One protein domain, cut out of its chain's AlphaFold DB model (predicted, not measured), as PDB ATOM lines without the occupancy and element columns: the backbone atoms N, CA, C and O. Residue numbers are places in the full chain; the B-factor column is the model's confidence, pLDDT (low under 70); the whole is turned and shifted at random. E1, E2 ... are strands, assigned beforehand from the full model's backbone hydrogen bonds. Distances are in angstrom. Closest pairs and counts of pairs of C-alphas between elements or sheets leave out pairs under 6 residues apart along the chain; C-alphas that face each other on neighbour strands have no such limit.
ATOM      1  N   PHE A  20     233.237 203.770 197.515       91.31
ATOM      2  CA  PHE A  20     233.023 204.775 198.545       91.31
ATOM      3  C   PHE A  20     233.783 204.407 199.820       91.31
ATOM      4  O   PHE A  20     234.115 203.242 200.062       91.31
ATOM      5  N   MET A  21     234.069 205.423 200.627       88.56
ATOM      6  CA  MET A  21     234.713 205.300 201.928       88.56
ATOM      7  C   MET A  21     233.731 204.689 202.922       88.56
ATOM      8  O   MET A  21     232.633 205.206 203.121       88.56
ATOM      9  N   THR A  22     234.134 203.596 203.563       87.38
ATOM     10  CA  THR A  22     233.381 202.961 204.658       87.38
ATOM     11  C   THR A  22     234.036 203.161 206.011       87.38
ATOM     12  O   THR A  22     233.370 203.057 207.037       87.38
ATOM     13  N   GLY A  23     235.327 203.471 206.032       78.00
ATOM     14  CA  GLY A  23     236.036 203.752 207.265       78.00
ATOM     15  C   GLY A  23     237.350 204.455 206.999       78.00
ATOM     16  O   GLY A  23     237.945 204.324 205.932       78.00
ATOM     17  N   ILE A  24     237.804 205.194 207.999       75.88
ATOM     18  CA  ILE A  24     239.138 205.773 208.039       75.88
ATOM     19  C   ILE A  24     239.771 205.196 209.292       75.88
ATOM     20  O   ILE A  24     239.273 205.425 210.394       75.88
ATOM     21  N   TRP A  25     240.824 204.402 209.137       66.81
ATOM     22  CA  TRP A  25     241.564 203.933 210.298       66.81
ATOM     23  C   TRP A  25     242.561 205.006 210.727       66.81
ATOM     24  O   TRP A  25     243.357 205.490 209.923       66.81
ATOM     25  N   ALA A  26     242.511 205.376 212.003       61.41
ATOM     26  CA  ALA A  26     243.457 206.289 212.620       61.41
ATOM     27  C   ALA A  26     243.940 205.675 213.939       61.41
ATOM     28  O   ALA A  26     243.137 205.358 214.817       61.41
ATOM     29  N   ARG A  27     245.260 205.493 214.068       51.12
ATOM     30  CA  ARG A  27     245.900 204.933 215.273       51.12
ATOM     31  C   ARG A  27     245.687 205.814 216.506       51.12
ATOM     32  O   ARG A  27     245.628 205.321 217.627       51.12
ATOM     33  N   THR A  28     245.548 207.113 216.279       52.22
ATOM     34  CA  THR A  28     245.083 208.097 217.247       52.22
ATOM     35  C   THR A  28     243.780 208.656 216.703       52.22
ATOM     36  O   THR A  28     243.749 209.110 215.564       52.22
ATOM     37  N   SER A  29     242.708 208.685 217.494       47.97
ATOM     38  CA  SER A  29     241.410 209.302 217.143       47.97
ATOM     39  C   SER A  29     241.482 210.814 216.857       47.97
ATOM     40  O   SER A  29     240.467 211.477 216.667       47.97
ATOM     41  N   ASN A  30     242.698 211.351 216.847       52.34
ATOM     42  CA  ASN A  30     243.058 212.717 216.567       52.34
ATOM     43  C   ASN A  30     243.534 212.759 215.113       52.34
ATOM     44  O   ASN A  30     244.552 212.152 214.781       52.34
ATOM     45  N   PHE A  31     242.820 213.487 214.259       53.25
ATOM     46  CA  PHE A  31     243.229 213.737 212.873       53.25
ATOM     47  C   PHE A  31     244.489 214.611 212.770       53.25
ATOM     48  O   PHE A  31     244.987 214.819 211.668       53.25
ATOM     49  N   TYR A  32     245.052 215.044 213.906       52.34
ATOM     50  CA  TYR A  32     246.405 215.576 214.022       52.34
ATOM     51  C   TYR A  32     247.442 214.521 213.629       52.34
ATOM     52  O   TYR A  32     248.025 213.835 214.469       52.34
ATOM     53  N   ILE A  33     247.698 214.409 212.330       52.31
ATOM     54  CA  ILE A  33     248.904 213.757 211.843       52.31
ATOM     55  C   ILE A  33     250.025 214.767 212.060       52.31
ATOM     56  O   ILE A  33     250.235 215.657 211.236       52.31
ATOM     57  N   TYR A  34     250.717 214.664 213.193       51.34
ATOM     58  CA  TYR A  34     252.028 215.281 213.327       51.34
ATOM     59  C   TYR A  34     252.977 214.472 212.450       51.34
ATOM     60  O   TYR A  34     253.470 213.425 212.865       51.34
ATOM     61  N   GLN A  35     253.224 214.935 211.223       51.66
ATOM     62  CA  GLN A  35     254.399 214.477 210.491       51.66
ATOM     63  C   GLN A  35     255.598 215.104 211.195       51.66
ATOM     64  O   GLN A  35     256.016 216.217 210.881       51.66
ATOM     65  N   THR A  36     256.127 214.431 212.215       49.53
ATOM     66  CA  THR A  36     257.427 214.804 212.759       49.53
ATOM     67  C   THR A  36     258.428 214.648 211.625       49.53
ATOM     68  O   THR A  36     258.764 213.529 211.239       49.53
ATOM     69  N   ASN A  37     258.875 215.772 211.064       46.31
ATOM     70  CA  ASN A  37     260.039 215.827 210.191       46.31
ATOM     71  C   ASN A  37     261.249 215.332 210.996       46.31
ATOM     72  O   ASN A  37     261.963 216.127 211.602       46.31
ATOM     73  N   GLY A  38     261.444 214.020 211.069       44.84
ATOM     74  CA  GLY A  38     262.527 213.433 211.840       44.84
ATOM     75  C   GLY A  38     262.158 212.102 212.474       44.84
ATOM     76  O   GLY A  38     261.526 212.051 213.523       44.84
ATOM     77  N   THR A  39     262.679 211.037 211.866       42.84
ATOM     78  CA  THR A  39     263.211 209.870 212.583       42.84
ATOM     79  C   THR A  39     262.244 209.147 213.521       42.84
ATOM     80  O   THR A  39     262.478 209.067 214.725       42.84
ATOM     81  N   VAL A  40     261.247 208.457 212.964       45.56
ATOM     82  CA  VAL A  40     261.014 207.107 213.491       45.56
ATOM     83  C   VAL A  40     262.226 206.295 213.034       45.56
ATOM     84  O   VAL A  40     262.466 206.172 211.834       45.56
ATOM     85  N   LEU A  41     263.058 205.868 213.988       43.25
ATOM     86  CA  LEU A  41     264.269 205.061 213.789       43.25
ATOM     87  C   LEU A  41     264.007 203.924 212.782       43.25
ATOM     88  O   LEU A  41     263.490 202.877 213.159       43.25
ATOM     89  N   GLY A  42     264.340 204.137 211.504       46.56
ATOM     90  CA  GLY A  42     264.207 203.119 210.459       46.56
ATOM     91  C   GLY A  42     263.690 203.585 209.096       46.56
ATOM     92  O   GLY A  42     263.867 202.830 208.145       46.56
ATOM     93  N   ASP A  43     263.114 204.785 208.953       47.78
ATOM     94  CA  ASP A  43     262.683 205.284 207.633       47.78
ATOM     95  C   ASP A  43     263.497 206.506 207.159       47.78
ATOM     96  O   ASP A  43     263.200 207.642 207.539       47.78
ATOM     97  N   PRO A  44     264.535 206.298 206.329       42.66
ATOM     98  CA  PRO A  44     265.408 207.359 205.837       42.66
ATOM     99  C   PRO A  44     264.785 208.237 204.738       42.66
ATOM    100  O   PRO A  44     265.441 209.181 204.299       42.66
ATOM    101  N   PHE A  45     263.553 207.968 204.293       47.44
ATOM    102  CA  PHE A  45     262.904 208.745 203.231       47.44
ATOM    103  C   PHE A  45     261.651 209.507 203.683       47.44
ATOM    104  O   PHE A  45     261.128 210.299 202.900       47.44
ATOM    105  N   GLY A  46     261.172 209.307 204.917       43.69
ATOM    106  CA  GLY A  46     259.910 209.903 205.378       43.69
ATOM    107  C   GLY A  46     258.714 209.493 204.509       43.69
ATOM    108  O   GLY A  46     257.779 210.272 204.343       43.69
ATOM    109  N   LEU A  47     258.788 208.305 203.898       44.53
ATOM    110  CA  LEU A  47     257.797 207.768 202.960       44.53
ATOM    111  C   LEU A  47     256.819 206.803 203.637       44.53
ATOM    112  O   LEU A  47     255.773 206.506 203.065       44.53
ATOM    113  N   ASN A  48     257.113 206.365 204.861       43.69
ATOM    114  CA  ASN A  48     256.153 205.777 205.782       43.69
ATOM    115  C   ASN A  48     255.348 206.909 206.428       43.69
ATOM    116  O   ASN A  48     255.319 207.078 207.647       43.69
ATOM    117  N   ASP A  49     254.645 207.673 205.590       47.34
ATOM    118  CA  ASP A  49     253.298 208.045 205.983       47.34
ATOM    119  C   ASP A  49     252.624 206.709 206.308       47.34
ATOM    120  O   ASP A  49     252.310 205.939 205.396       47.34
ATOM    121  N   ASP A  50     252.461 206.402 207.600       47.03
ATOM    122  CA  ASP A  50     251.461 205.454 208.093       47.03
ATOM    123  C   ASP A  50     250.109 206.034 207.658       47.03
ATOM    124  O   ASP A  50     249.370 206.681 208.406       47.03
ATOM    125  N   PHE A  51     249.865 205.904 206.355       48.22
ATOM    126  CA  PHE A  51     248.702 206.339 205.634       48.22
ATOM    127  C   PHE A  51     247.552 205.747 206.406       48.22
ATOM    128  O   PHE A  51     247.480 204.531 206.535       48.22
ATOM    129  N   GLN A  52     246.678 206.604 206.927       57.34
ATOM    130  CA  GLN A  52     245.371 206.197 207.419       57.34
ATOM    131  C   GLN A  52     244.759 205.301 206.332       57.34
ATOM    132  O   GLN A  52     244.386 205.843 205.284       57.34
ATOM    133  N   PRO A  53     244.717 203.961 206.488       64.25
ATOM    134  CA  PRO A  53     244.155 203.113 205.469       64.25
ATOM    135  C   PRO A  53     242.672 203.454 205.428       64.25
ATOM    136  O   PRO A  53     241.906 203.186 206.359       64.25
ATOM    137  N   ILE A  54     242.291 204.152 204.363       72.75
ATOM    138  CA  ILE A  54     240.899 204.409 204.059       72.75
ATOM    139  C   ILE A  54     240.351 203.073 203.581       72.75
ATOM    140  O   ILE A  54     240.833 202.496 202.604       72.75
ATOM    141  N   LYS A  55     239.355 202.553 204.292       80.88
ATOM    142  CA  LYS A  55     238.640 201.367 203.854       80.88
ATOM    143  C   LYS A  55     237.632 201.794 202.802       80.88
ATOM    144  O   LYS A  55     236.732 202.592 203.068       80.88
ATOM    145  N   CYS A  56     237.780 201.227 201.618       85.25
ATOM    146  CA  CYS A  56     236.933 201.497 200.474       85.25
ATOM    147  C   CYS A  56     236.140 200.236 200.142       85.25
ATOM    148  O   CYS A  56     236.713 199.151 200.082       85.25
ATOM    149  N   CYS A  57     234.833 200.367 199.932       88.62
ATOM    150  CA  CYS A  57     233.999 199.276 199.425       88.62
ATOM    151  C   CYS A  57     233.394 199.691 198.083       88.62
ATOM    152  O   CYS A  57     233.181 200.877 197.818       88.62
ATOM    153  N   LYS A  58     233.109 198.704 197.235       90.88
ATOM    154  CA  LYS A  58     232.320 198.903 196.018       90.88
ATOM    155  C   LYS A  58     230.833 198.878 196.368       90.88
ATOM    156  O   LYS A  58     230.435 198.199 197.315       90.88
ATOM    157  N   THR A  59     230.004 199.615 195.638       91.38
ATOM    158  CA  THR A  59     228.554 199.529 195.816       91.38
ATOM    159  C   THR A  59     228.063 198.131 195.432       91.38
ATOM    160  O   THR A  59     228.607 197.531 194.499       91.38
ATOM    161  N   PRO A  60     227.020 197.608 196.101       93.88
ATOM    162  CA  PRO A  60     226.408 196.342 195.713       93.88
ATOM    163  C   PRO A  60     225.859 196.380 194.281       93.88
ATOM    164  O   PRO A  60     225.570 197.448 193.732       93.88
ATOM    165  N   THR A  61     225.656 195.206 193.685       92.38
ATOM    166  CA  THR A  61     225.058 195.077 192.350       92.38
ATOM    167  C   THR A  61     223.708 195.794 192.272       92.38
ATOM    168  O   THR A  61     222.863 195.663 193.157       92.38
ATOM    169  N   GLY A  62     223.506 196.564 191.200       91.75
ATOM    170  CA  GLY A  62     222.309 197.382 190.988       91.75
ATOM    171  C   GLY A  62     222.387 198.784 191.595       91.75
ATOM    172  O   GLY A  62     221.590 199.636 191.214       91.75
ATOM    173  N   TYR A  63     223.355 199.061 192.473       94.94
ATOM    174  CA  TYR A  63     223.630 200.407 192.972       94.94
ATOM    175  C   TYR A  63     224.728 201.091 192.152       94.94
ATOM    176  O   TYR A  63     225.610 200.435 191.597       94.94
ATOM    177  N   TYR A  64     224.681 202.420 192.094       94.25
ATOM    178  CA  TYR A  64     225.703 203.248 191.460       94.25
ATOM    179  C   TYR A  64     225.944 204.532 192.254       94.25
ATOM    180  O   TYR A  64     225.074 205.001 192.988       94.25
ATOM    181  N   ILE A  65     227.121 205.121 192.066       93.31
ATOM    182  CA  ILE A  65     227.449 206.457 192.561       93.31
ATOM    183  C   ILE A  65     227.210 207.465 191.441       93.31
ATOM    184  O   ILE A  65     227.764 207.332 190.348       93.31
ATOM    185  N   ASP A  66     226.373 208.463 191.703       91.81
ATOM    186  CA  ASP A  66     226.122 209.576 190.794       91.81
ATOM    187  C   ASP A  66     227.183 210.662 191.016       91.81
ATOM    188  O   ASP A  66     227.077 211.482 191.931       91.81
ATOM    189  N   TYR A  67     228.212 210.653 190.165       88.31
ATOM    190  CA  TYR A  67     229.336 211.586 190.247       88.31
ATOM    191  C   TYR A  67     228.965 213.034 189.909       88.31
ATOM    192  O   TYR A  67     229.738 213.954 190.172       88.31
ATOM    193  N   VAL A  68     227.788 213.249 189.325       86.88
ATOM    194  CA  VAL A  68     227.315 214.584 188.960       86.88
ATOM    195  C   VAL A  68     226.499 215.218 190.086       86.88
ATOM    196  O   VAL A  68     226.543 216.432 190.271       86.88
ATOM    197  N   SER A  69     225.853 214.392 190.911       88.62
ATOM    198  CA  SER A  69     225.211 214.816 192.160       88.62
ATOM    199  C   SER A  69     226.206 215.126 193.289       88.62
ATOM    200  O   SER A  69     225.782 215.398 194.411       88.62
ATOM    201  N   CYS A  70     227.518 215.025 193.069       87.94
ATOM    202  CA  CYS A  70     228.478 215.219 194.149       87.94
ATOM    203  C   CYS A  70     228.515 216.667 194.642       87.94
ATOM    204  O   CYS A  70     228.440 217.616 193.863       87.94
ATOM    205  N   TYR A  71     228.735 216.830 195.939       88.38
ATOM    206  CA  TYR A  71     229.024 218.114 196.559       88.38
ATOM    207  C   TYR A  71     230.155 217.963 197.579       88.38
ATOM    208  O   TYR A  71     230.451 216.864 198.056       88.38
ATOM    209  N   TYR A  72     230.806 219.077 197.894       88.06
ATOM    210  CA  TYR A  72     231.881 219.126 198.877       88.06
ATOM    211  C   TYR A  72     231.340 219.649 200.201       88.06
ATOM    212  O   TYR A  72     230.645 220.665 200.219       88.06
ATOM    213  N   MET A  73     231.665 218.969 201.296       86.88
ATOM    214  CA  MET A  73     231.398 219.449 202.645       86.88
ATOM    215  C   MET A  73     232.722 219.807 203.336       86.88
ATOM    216  O   MET A  73     233.558 218.917 203.500       86.88
ATOM    217  N   PRO A  74     232.932 221.075 203.734       86.12
ATOM    218  CA  PRO A  74     234.086 221.489 204.505       86.12
ATOM    219  C   PRO A  74     234.029 220.879 205.902       86.12
ATOM    220  O   PRO A  74     232.960 220.686 206.481       86.12
ATOM    221  N   THR A  75     235.203 220.606 206.441       83.31
ATOM    222  CA  THR A  75     235.425 220.040 207.780       83.31
ATOM    223  C   THR A  75     235.856 221.101 208.788       83.31
ATOM    224  O   THR A  75     236.450 220.780 209.814       83.31
ATOM    225  N   HIS A  76     235.537 222.364 208.514       83.75
ATOM    226  CA  HIS A  76     235.784 223.496 209.394       83.75
ATOM    227  C   HIS A  76     234.562 224.414 209.451       83.75
ATOM    228  O   HIS A  76     233.707 224.402 208.559       83.75
ATOM    229  N   ASP A  77     234.490 225.225 210.499       79.56
ATOM    230  CA  ASP A  77     233.440 226.216 210.681       79.56
ATOM    231  C   ASP A  77     233.736 227.543 209.948       79.56
ATOM    232  O   ASP A  77     234.709 227.676 209.196       79.56
ATOM    233  N   MET A  78     232.875 228.547 210.148       78.50
ATOM    234  CA  MET A  78     233.041 229.876 209.538       78.50
ATOM    235  C   MET A  78     234.243 230.668 210.077       78.50
ATOM    236  O   MET A  78     234.673 231.626 209.436       78.50
ATOM    237  N   TYR A  79     234.773 230.280 211.237       82.06
ATOM    238  CA  TYR A  79     235.952 230.863 211.873       82.06
ATOM    239  C   TYR A  79     237.236 230.101 211.520       82.06
ATOM    240  O   TYR A  79     238.298 230.433 212.042       82.06
ATOM    241  N   TRP A  80     237.156 229.144 210.584       76.56
ATOM    242  CA  TRP A  80     238.252 228.260 210.175       76.56
ATOM    243  C   TRP A  80     238.743 227.324 211.283       76.56
ATOM    244  O   TRP A  80     239.866 226.818 211.222       76.56
ATOM    245  N   GLU A  81     237.898 227.051 212.274       77.38
ATOM    246  CA  GLU A  81     238.166 226.029 213.274       77.38
ATOM    247  C   GLU A  81     237.777 224.667 212.704       77.38
ATOM    248  O   GLU A  81     236.632 224.437 212.307       77.38
ATOM    249  N   TYR A  82     238.748 223.761 212.614       75.50
ATOM    250  CA  TYR A  82     238.510 222.419 212.104       75.50
ATOM    251  C   TYR A  82     237.751 221.583 213.138       75.50
ATOM    252  O   TYR A  82     238.117 221.523 214.312       75.50
ATOM    253  N   TYR A  83     236.732 220.857 212.680       71.19
ATOM    254  CA  TYR A  83     235.980 219.886 213.485       71.19
ATOM    255  C   TYR A  83     236.761 218.580 213.719       71.19
ATOM    256  O   TYR A  83     236.179 217.543 214.028       71.19
ATOM    257  N   ASP A  84     238.076 218.606 213.512       59.56
ATOM    258  CA  ASP A  84     238.970 217.452 213.526       59.56
ATOM    259  C   ASP A  84     239.759 217.323 214.851       59.56
ATOM    260  O   ASP A  84     240.444 216.319 215.088       59.56
ATOM    261  N   ALA A  85     239.597 218.301 215.754       52.53
ATOM    262  CA  ALA A  85     240.257 218.372 217.049       52.53
ATOM    263  C   ALA A  85     239.504 217.587 218.143       52.53
ATOM    264  O   ALA A  85     238.369 217.914 218.496       52.53
ATOM    265  N   GLN A  86     240.161 216.555 218.696       53.12
ATOM    266  CA  GLN A  86     239.753 215.666 219.811       53.12
ATOM    267  C   GLN A  86     238.411 214.912 219.697       53.12
ATOM    268  O   GLN A  86     238.249 213.886 220.355       53.12
ATOM    269  N   SER A  87     237.459 215.373 218.892       48.84
ATOM    270  CA  SER A  87     236.043 214.984 218.970       48.84
ATOM    271  C   SER A  87     235.522 214.194 217.765       48.84
ATOM    272  O   SER A  87     234.333 213.895 217.711       48.84
ATOM    273  N   ALA A  88     236.425 213.746 216.883       55.41
ATOM    274  CA  ALA A  88     236.132 213.029 215.641       55.41
ATOM    275  C   ALA A  88     235.326 213.862 214.623       55.41
ATOM    276  O   ALA A  88     234.549 214.738 214.980       55.41
ATOM    277  N   ASN A  89     235.531 213.594 213.329       56.59
ATOM    278  CA  ASN A  89     234.882 214.325 212.238       56.59
ATOM    279  C   ASN A  89     233.354 214.397 212.432       56.59
ATOM    280  O   ASN A  89     232.657 213.402 212.235       56.59
ATOM    281  N   LEU A  90     232.837 215.587 212.750       66.69
ATOM    282  CA  LEU A  90     231.402 215.863 212.936       66.69
ATOM    283  C   LEU A  90     230.649 216.107 211.617       66.69
ATOM    284  O   LEU A  90     229.494 216.530 211.617       66.69
ATOM    285  N   VAL A  91     231.300 215.874 210.478       76.56
ATOM    286  CA  VAL A  91     230.686 216.050 209.163       76.56
ATOM    287  C   VAL A  91     229.981 214.775 208.721       76.56
ATOM    288  O   VAL A  91     230.503 213.669 208.854       76.56
ATOM    289  N   PHE A  92     228.792 214.933 208.149       85.56
ATOM    290  CA  PHE A  92     228.027 213.837 207.571       85.56
ATOM    291  C   PHE A  92     227.546 214.215 206.172       85.56
ATOM    292  O   PHE A  92     227.244 215.372 205.875       85.56
ATOM    293  N   CYS A  93     227.471 213.219 205.294       89.00
ATOM    294  CA  CYS A  93     226.806 213.387 204.012       89.00
ATOM    295  C   CYS A  93     225.282 213.385 204.209       89.00
ATOM    296  O   CYS A  93     224.762 212.730 205.109       89.00
ATOM    297  N   ALA A  94     224.557 214.099 203.352       88.69
ATOM    298  CA  ALA A  94     223.104 214.124 203.343       88.69
ATOM    299  C   ALA A  94     222.537 212.714 203.123       88.69
ATOM    300  O   ALA A  94     223.210 211.817 202.608       88.69
ATOM    301  N   GLN A  95     221.271 212.511 203.484       89.31
ATOM    302  CA  GLN A  95     220.628 211.211 203.318       89.31
ATOM    303  C   GLN A  95     220.665 210.752 201.851       89.31
ATOM    304  O   GLN A  95     220.285 211.492 200.946       89.31
ATOM    305  N   GLY A  96     221.115 209.513 201.629       91.62
ATOM    306  CA  GLY A  96     221.293 208.950 200.288       91.62
ATOM    307  C   GLY A  96     222.610 209.340 199.608       91.62
ATOM    308  O   GLY A  96     222.768 209.074 198.420       91.62
ATOM    309  N   TYR A  97     223.549 209.948 200.337       93.38
ATOM    310  CA  TYR A  97     224.889 210.279 199.860       93.38
ATOM    311  C   TYR A  97     225.945 209.544 200.684       93.38
ATOM    312  O   TYR A  97     225.772 209.315 201.879       93.38
ATOM    313  N   VAL A  98     227.054 209.190 200.043       93.31
ATOM    314  CA  VAL A  98     228.209 208.538 200.670       93.31
ATOM    315  C   VAL A  98     229.475 209.335 200.410       93.31
ATOM    316  O   VAL A  98     229.591 210.031 199.400       93.31
ATOM    317  N   MET A  99     230.430 209.223 201.329       91.12
ATOM    318  CA  MET A  99     231.746 209.830 201.185       91.12
ATOM    319  C   MET A  99     232.554 209.050 200.144       91.12
ATOM    320  O   MET A  99     232.752 207.849 200.296       91.12
ATOM    321  N   VAL A 100     233.029 209.710 199.089       89.81
ATOM    322  CA  VAL A 100     233.833 209.067 198.026       89.81
ATOM    323  C   VAL A 100     235.288 209.526 198.013       89.81
ATOM    324  O   VAL A 100     236.162 208.783 197.572       89.81
ATOM    325  N   ALA A 101     235.544 210.740 198.504       84.19
ATOM    326  CA  ALA A 101     236.859 211.364 198.558       84.19
ATOM    327  C   ALA A 101     236.962 212.279 199.787       84.19
ATOM    328  O   ALA A 101     235.952 212.729 200.329       84.19
ATOM    329  N   ALA A 102     238.190 212.580 200.191       83.19
ATOM    330  CA  ALA A 102     238.512 213.588 201.191       83.19
ATOM    331  C   ALA A 102     239.827 214.257 200.786       83.19
ATOM    332  O   ALA A 102     240.727 213.580 200.282       83.19
ATOM    333  N   ALA A 103     239.945 215.565 200.997       80.44
ATOM    334  CA  ALA A 103     241.181 216.293 200.739       80.44
ATOM    335  C   ALA A 103     241.861 216.701 202.034       80.44
ATOM    336  O   ALA A 103     241.219 217.149 202.984       80.44
ATOM    337  N   LYS A 104     243.186 216.571 202.032       76.38
ATOM    338  CA  LYS A 104     244.051 217.027 203.113       76.38
ATOM    339  C   LYS A 104     244.693 218.350 202.726       76.38
ATOM    340  O   LYS A 104     245.149 218.510 201.594       76.38
ATOM    341  N   LYS A 105     244.797 219.258 203.688       77.56
ATOM    342  CA  LYS A 105     245.514 220.522 203.559       77.56
ATOM    343  C   LYS A 105     246.547 220.650 204.663       77.56
ATOM    344  O   LYS A 105     246.291 220.354 205.830       77.56
ATOM    345  N   LYS A 106     247.737 221.092 204.269       78.62
ATOM    346  CA  LYS A 106     248.844 221.362 205.181       78.62
ATOM    347  C   LYS A 106     248.583 222.663 205.941       78.62
ATOM    348  O   LYS A 106     248.295 223.683 205.315       78.62
ATOM    349  N   ASN A 107     248.712 222.641 207.268       74.44
ATOM    350  CA  ASN A 107     248.604 223.840 208.097       74.44
ATOM    351  C   ASN A 107     249.773 224.798 207.773       74.44
ATOM    352  O   ASN A 107     250.935 224.416 207.965       74.44
ATOM    353  N   PRO A 108     249.510 226.033 207.303       77.31
ATOM    354  CA  PRO A 108     250.566 226.967 206.917       77.31
ATOM    355  C   PRO A 108     251.379 227.486 208.110       77.31
ATOM    356  O   PRO A 108     252.542 227.836 207.936       77.31
ATOM    357  N   TYR A 109     250.800 227.521 209.315       80.19
ATOM    358  CA  TYR A 109     251.454 228.078 210.503       80.19
ATOM    359  C   TYR A 109     252.300 227.051 211.248       80.19
ATOM    360  O   TYR A 109     253.366 227.380 211.761       80.19
ATOM    361  N   ARG A 110     251.822 225.804 211.321       74.12
ATOM    362  CA  ARG A 110     252.479 224.741 212.090       74.12
ATOM    363  C   ARG A 110     253.266 223.750 211.248       74.12
ATOM    364  O   ARG A 110     253.931 222.907 211.831       74.12
ATOM    365  N   GLY A 111     253.233 223.852 209.914       66.69
ATOM    366  CA  GLY A 111     254.185 223.244 208.966       66.69
ATOM    367  C   GLY A 111     254.280 221.709 208.926       66.69
ATOM    368  O   GLY A 111     254.820 221.167 207.966       66.69
ATOM    369  N   PHE A 112     253.745 221.017 209.923       69.62
ATOM    370  CA  PHE A 112     253.862 219.578 210.158       69.62
ATOM    371  C   PHE A 112     252.501 218.938 210.450       69.62
ATOM    372  O   PHE A 112     252.406 217.723 210.584       69.62
ATOM    373  N   GLU A 113     251.451 219.756 210.554       71.12
ATOM    374  CA  GLU A 113     250.079 219.314 210.777       71.12
ATOM    375  C   GLU A 113     249.325 219.285 209.442       71.12
ATOM    376  O   GLU A 113     249.367 220.248 208.666       71.12
ATOM    377  N   TYR A 114     248.607 218.191 209.197       73.19
ATOM    378  CA  TYR A 114     247.648 218.072 208.102       73.19
ATOM    379  C   TYR A 114     246.247 217.963 208.676       73.19
ATOM    380  O   TYR A 114     246.020 217.215 209.622       73.19
ATOM    381  N   THR A 115     245.321 218.686 208.064       75.88
ATOM    382  CA  THR A 115     243.899 218.687 208.413       75.88
ATOM    383  C   THR A 115     243.107 218.204 207.209       75.88
ATOM    384  O   THR A 115     243.535 218.380 206.062       75.88
ATOM    385  N   ILE A 116     241.969 217.554 207.441       79.38
ATOM    386  CA  ILE A 116     241.011 217.321 206.356       79.38
ATOM    387  C   ILE A 116     240.345 218.674 206.105       79.38
ATOM    388  O   ILE A 116     239.870 219.289 207.053       79.38
ATOM    389  N   GLU A 117     240.348 219.160 204.864       81.81
ATOM    390  CA  GLU A 117     239.726 220.446 204.501       81.81
ATOM    391  C   GLU A 117     238.281 220.259 204.045       81.81
ATOM    392  O   GLU A 117     237.403 221.054 204.383       81.81
ATOM    393  N   TRP A 118     238.033 219.192 203.290       85.12
ATOM    394  CA  TRP A 118     236.703 218.832 202.834       85.12
ATOM    395  C   TRP A 118     236.574 217.333 202.589       85.12
ATOM    396  O   TRP A 118     237.548 216.621 202.324       85.12
ATOM    397  N   ILE A 119     235.327 216.876 202.608       87.19
ATOM    398  CA  ILE A 119     234.893 215.559 202.147       87.19
ATOM    399  C   ILE A 119     234.019 215.724 200.900       87.19
ATOM    400  O   ILE A 119     233.282 216.699 200.766       87.19
ATOM    401  N   GLN A 120     234.104 214.786 199.965       89.69
ATOM    402  CA  GLN A 120     233.237 214.734 198.793       89.69
ATOM    403  C   GLN A 120     232.122 213.726 199.049       89.69
ATOM    404  O   GLN A 120     232.380 212.534 199.224       89.69
ATOM    405  N   CYS A 121     230.887 214.213 199.046       91.06
ATOM    406  CA  CYS A 121     229.680 213.421 199.224       91.06
ATOM    407  C   CYS A 121     228.982 213.252 197.877       91.06
ATOM    408  O   CYS A 121     228.661 214.243 197.224       91.06
ATOM    409  N   CYS A 122     228.706 212.017 197.470       92.25
ATOM    410  CA  CYS A 122     228.043 211.713 196.202       92.25
ATOM    411  C   CYS A 122     226.810 210.852 196.422       92.25
ATOM    412  O   CYS A 122     226.782 210.009 197.318       92.25
ATOM    413  N   ARG A 123     225.783 211.069 195.598       93.88
ATOM    414  CA  ARG A 123     224.513 210.358 195.723       93.88
ATOM    415  C   ARG A 123     224.698 208.888 195.367       93.88
ATOM    416  O   ARG A 123     225.324 208.562 194.360       93.88
ATOM    417  N   VAL A 124     224.083 208.016 196.153       94.62
ATOM    418  CA  VAL A 124     223.908 206.605 195.818       94.62
ATOM    419  C   VAL A 124     222.550 206.442 195.149       94.62
ATOM    420  O   VAL A 124     221.512 206.781 195.719       94.62
ATOM    421  N   GLY A 125     222.550 205.940 193.920       93.50
ATOM    422  CA  GLY A 125     221.345 205.569 193.193       93.50
ATOM    423  C   GLY A 125     221.203 204.057 193.058       93.50
ATOM    424  O   GLY A 125     222.158 203.307 193.252       93.50
ATOM    425  N   PHE A 126     220.001 203.618 192.693       94.25
ATOM    426  CA  PHE A 126     219.695 202.237 192.330       94.25
ATOM    427  C   PHE A 126     219.139 202.190 190.901       94.25
ATOM    428  O   PHE A 126     218.380 203.075 190.499       94.25
ATOM    429  N   GLY A 127     219.519 201.174 190.131       91.75
ATOM    430  CA  GLY A 127     219.111 200.986 188.742       91.75
ATOM    431  C   GLY A 127     219.964 201.777 187.750       91.75
ATOM    432  O   GLY A 127     221.191 201.798 187.836       91.75
ATOM    433  N   GLN A 128     219.314 202.392 186.762       88.06
ATOM    434  CA  GLN A 128     220.018 203.144 185.724       88.06
ATOM    435  C   GLN A 128     220.604 204.452 186.284       88.06
ATOM    436  O   GLN A 128     219.908 205.157 187.025       88.06
ATOM    437  N   PRO A 129     221.847 204.814 185.907       86.44
ATOM    438  CA  PRO A 129     222.433 206.100 186.255       86.44
ATOM    439  C   PRO A 129     221.563 207.265 185.792       86.44
ATOM    440  O   PRO A 129     221.374 207.483 184.595       86.44
ATOM    441  N   VAL A 130     221.030 208.021 186.753       84.94
ATOM    442  CA  VAL A 130     220.336 209.284 186.500       84.94
ATOM    443  C   VAL A 130     221.238 210.432 186.910       84.94
ATOM    444  O   VAL A 130     221.952 210.333 187.899       84.94
ATOM    445  N   ASN A 131     221.209 211.496 186.119       81.38
ATOM    446  CA  ASN A 131     222.029 212.679 186.309       81.38
ATOM    447  C   ASN A 131     221.287 213.681 187.204       81.38
ATOM    448  O   ASN A 131     220.616 214.584 186.696       81.38
ATOM    449  N   VAL A 132     221.301 213.447 188.516       81.81
ATOM    450  CA  VAL A 132     220.558 214.279 189.470       81.81
ATOM    451  C   VAL A 132     221.416 215.482 189.869       81.81
ATOM    452  O   VAL A 132     222.643 215.429 189.861       81.81
ATOM    453  N   ALA A 133     220.771 216.615 190.139       79.50
ATOM    454  CA  ALA A 133     221.473 217.785 190.650       79.50
ATOM    455  C   ALA A 133     221.861 217.565 192.126       79.50
ATOM    456  O   ALA A 133     221.088 216.945 192.865       79.50
ATOM    457  N   PRO A 134     223.019 218.079 192.579       77.88
ATOM    458  CA  PRO A 134     223.408 217.997 193.981       77.88
ATOM    459  C   PRO A 134     222.359 218.665 194.889       77.88
ATOM    460  O   PRO A 134     221.656 219.586 194.462       77.88
ATOM    461  N   PRO A 135     222.242 218.224 196.151       77.38
ATOM    462  CA  PRO A 135     221.251 218.754 197.068       77.38
ATOM    463  C   PRO A 135     221.647 220.169 197.497       77.38
ATOM    464  O   PRO A 135     222.808 220.440 197.808       77.38
ATOM    465  N   ILE A 136     220.665 221.066 197.575       72.44
ATOM    466  CA  ILE A 136     220.860 222.384 198.181       72.44
ATOM    467  C   ILE A 136     220.580 222.236 199.675       72.44
ATOM    468  O   ILE A 136     219.434 222.071 200.092       72.44
ATOM    469  N   ILE A 137     221.635 222.263 200.486       67.81
ATOM    470  CA  ILE A 137     221.505 222.310 201.945       67.81
ATOM    471  C   ILE A 137     221.407 223.781 202.331       67.81
ATOM    472  O   ILE A 137     222.325 224.543 202.046       67.81
ATOM    473  N   TYR A 138     220.312 224.191 202.965       69.25
ATOM    474  CA  TYR A 138     220.181 225.537 203.521       69.25
ATOM    475  C   TYR A 138     220.694 225.553 204.959       69.25
ATOM    476  O   TYR A 138     220.367 224.675 205.759       69.25
ATOM    477  N   SER A 139     221.494 226.556 205.305       64.44
ATOM    478  CA  SER A 139     221.803 226.854 206.697       64.44
ATOM    479  C   SER A 139     220.550 227.398 207.400       64.44
ATOM    480  O   SER A 139     219.584 227.823 206.760       64.44
TER     481      SER A 139
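What this domain is: This is residues 20 to 139 of the 200 residues of an uncharacterized protein of Ramazzottius varieornatus (UniProt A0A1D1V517). With little regular structure, the domain is a long, strongly twisted antiparallel sheet, E3, E5, E4, with the small antiparallel hairpin E1 and E2 beside E4, and long loops. The printed part has 120 residues, 46 in five strands, E1 to E5 along the chain, class all strand. It is loose, radius of gyration of the C-alphas 16.9 A, spanning 52 by 35 by 21 A.

How they stand to each other: Inner strand E5, residues 113 to 126, is antiparallel to E3, residues 63 to 74 (N 71 to O 121, 2.9 A), and forms a hairpin with E4, residues 97 to 106 (N 100 to O 120, 2.9 A). In the hairpin of E1, residues 20 to 24, and E2, residues 54 to 58, N 22 and O 55 are 2.8 A apart. E1 touches E4; their closest C-alphas, Phe 20 and Val 100, are 4.4 A apart.

Where its parts are: E5 measures 39.4 A, E4 26.9 A, E3 26.2 A. C-alpha 20 is at (233.023, 204.775, 198.545), C-alpha 126 at (219.695, 202.237, 192.330).

The domain as a whole: Links E1 to E2 and E3 to E4 are long. In this model 41 printed residues have pLDDT under 70, among them residues 25 to 53.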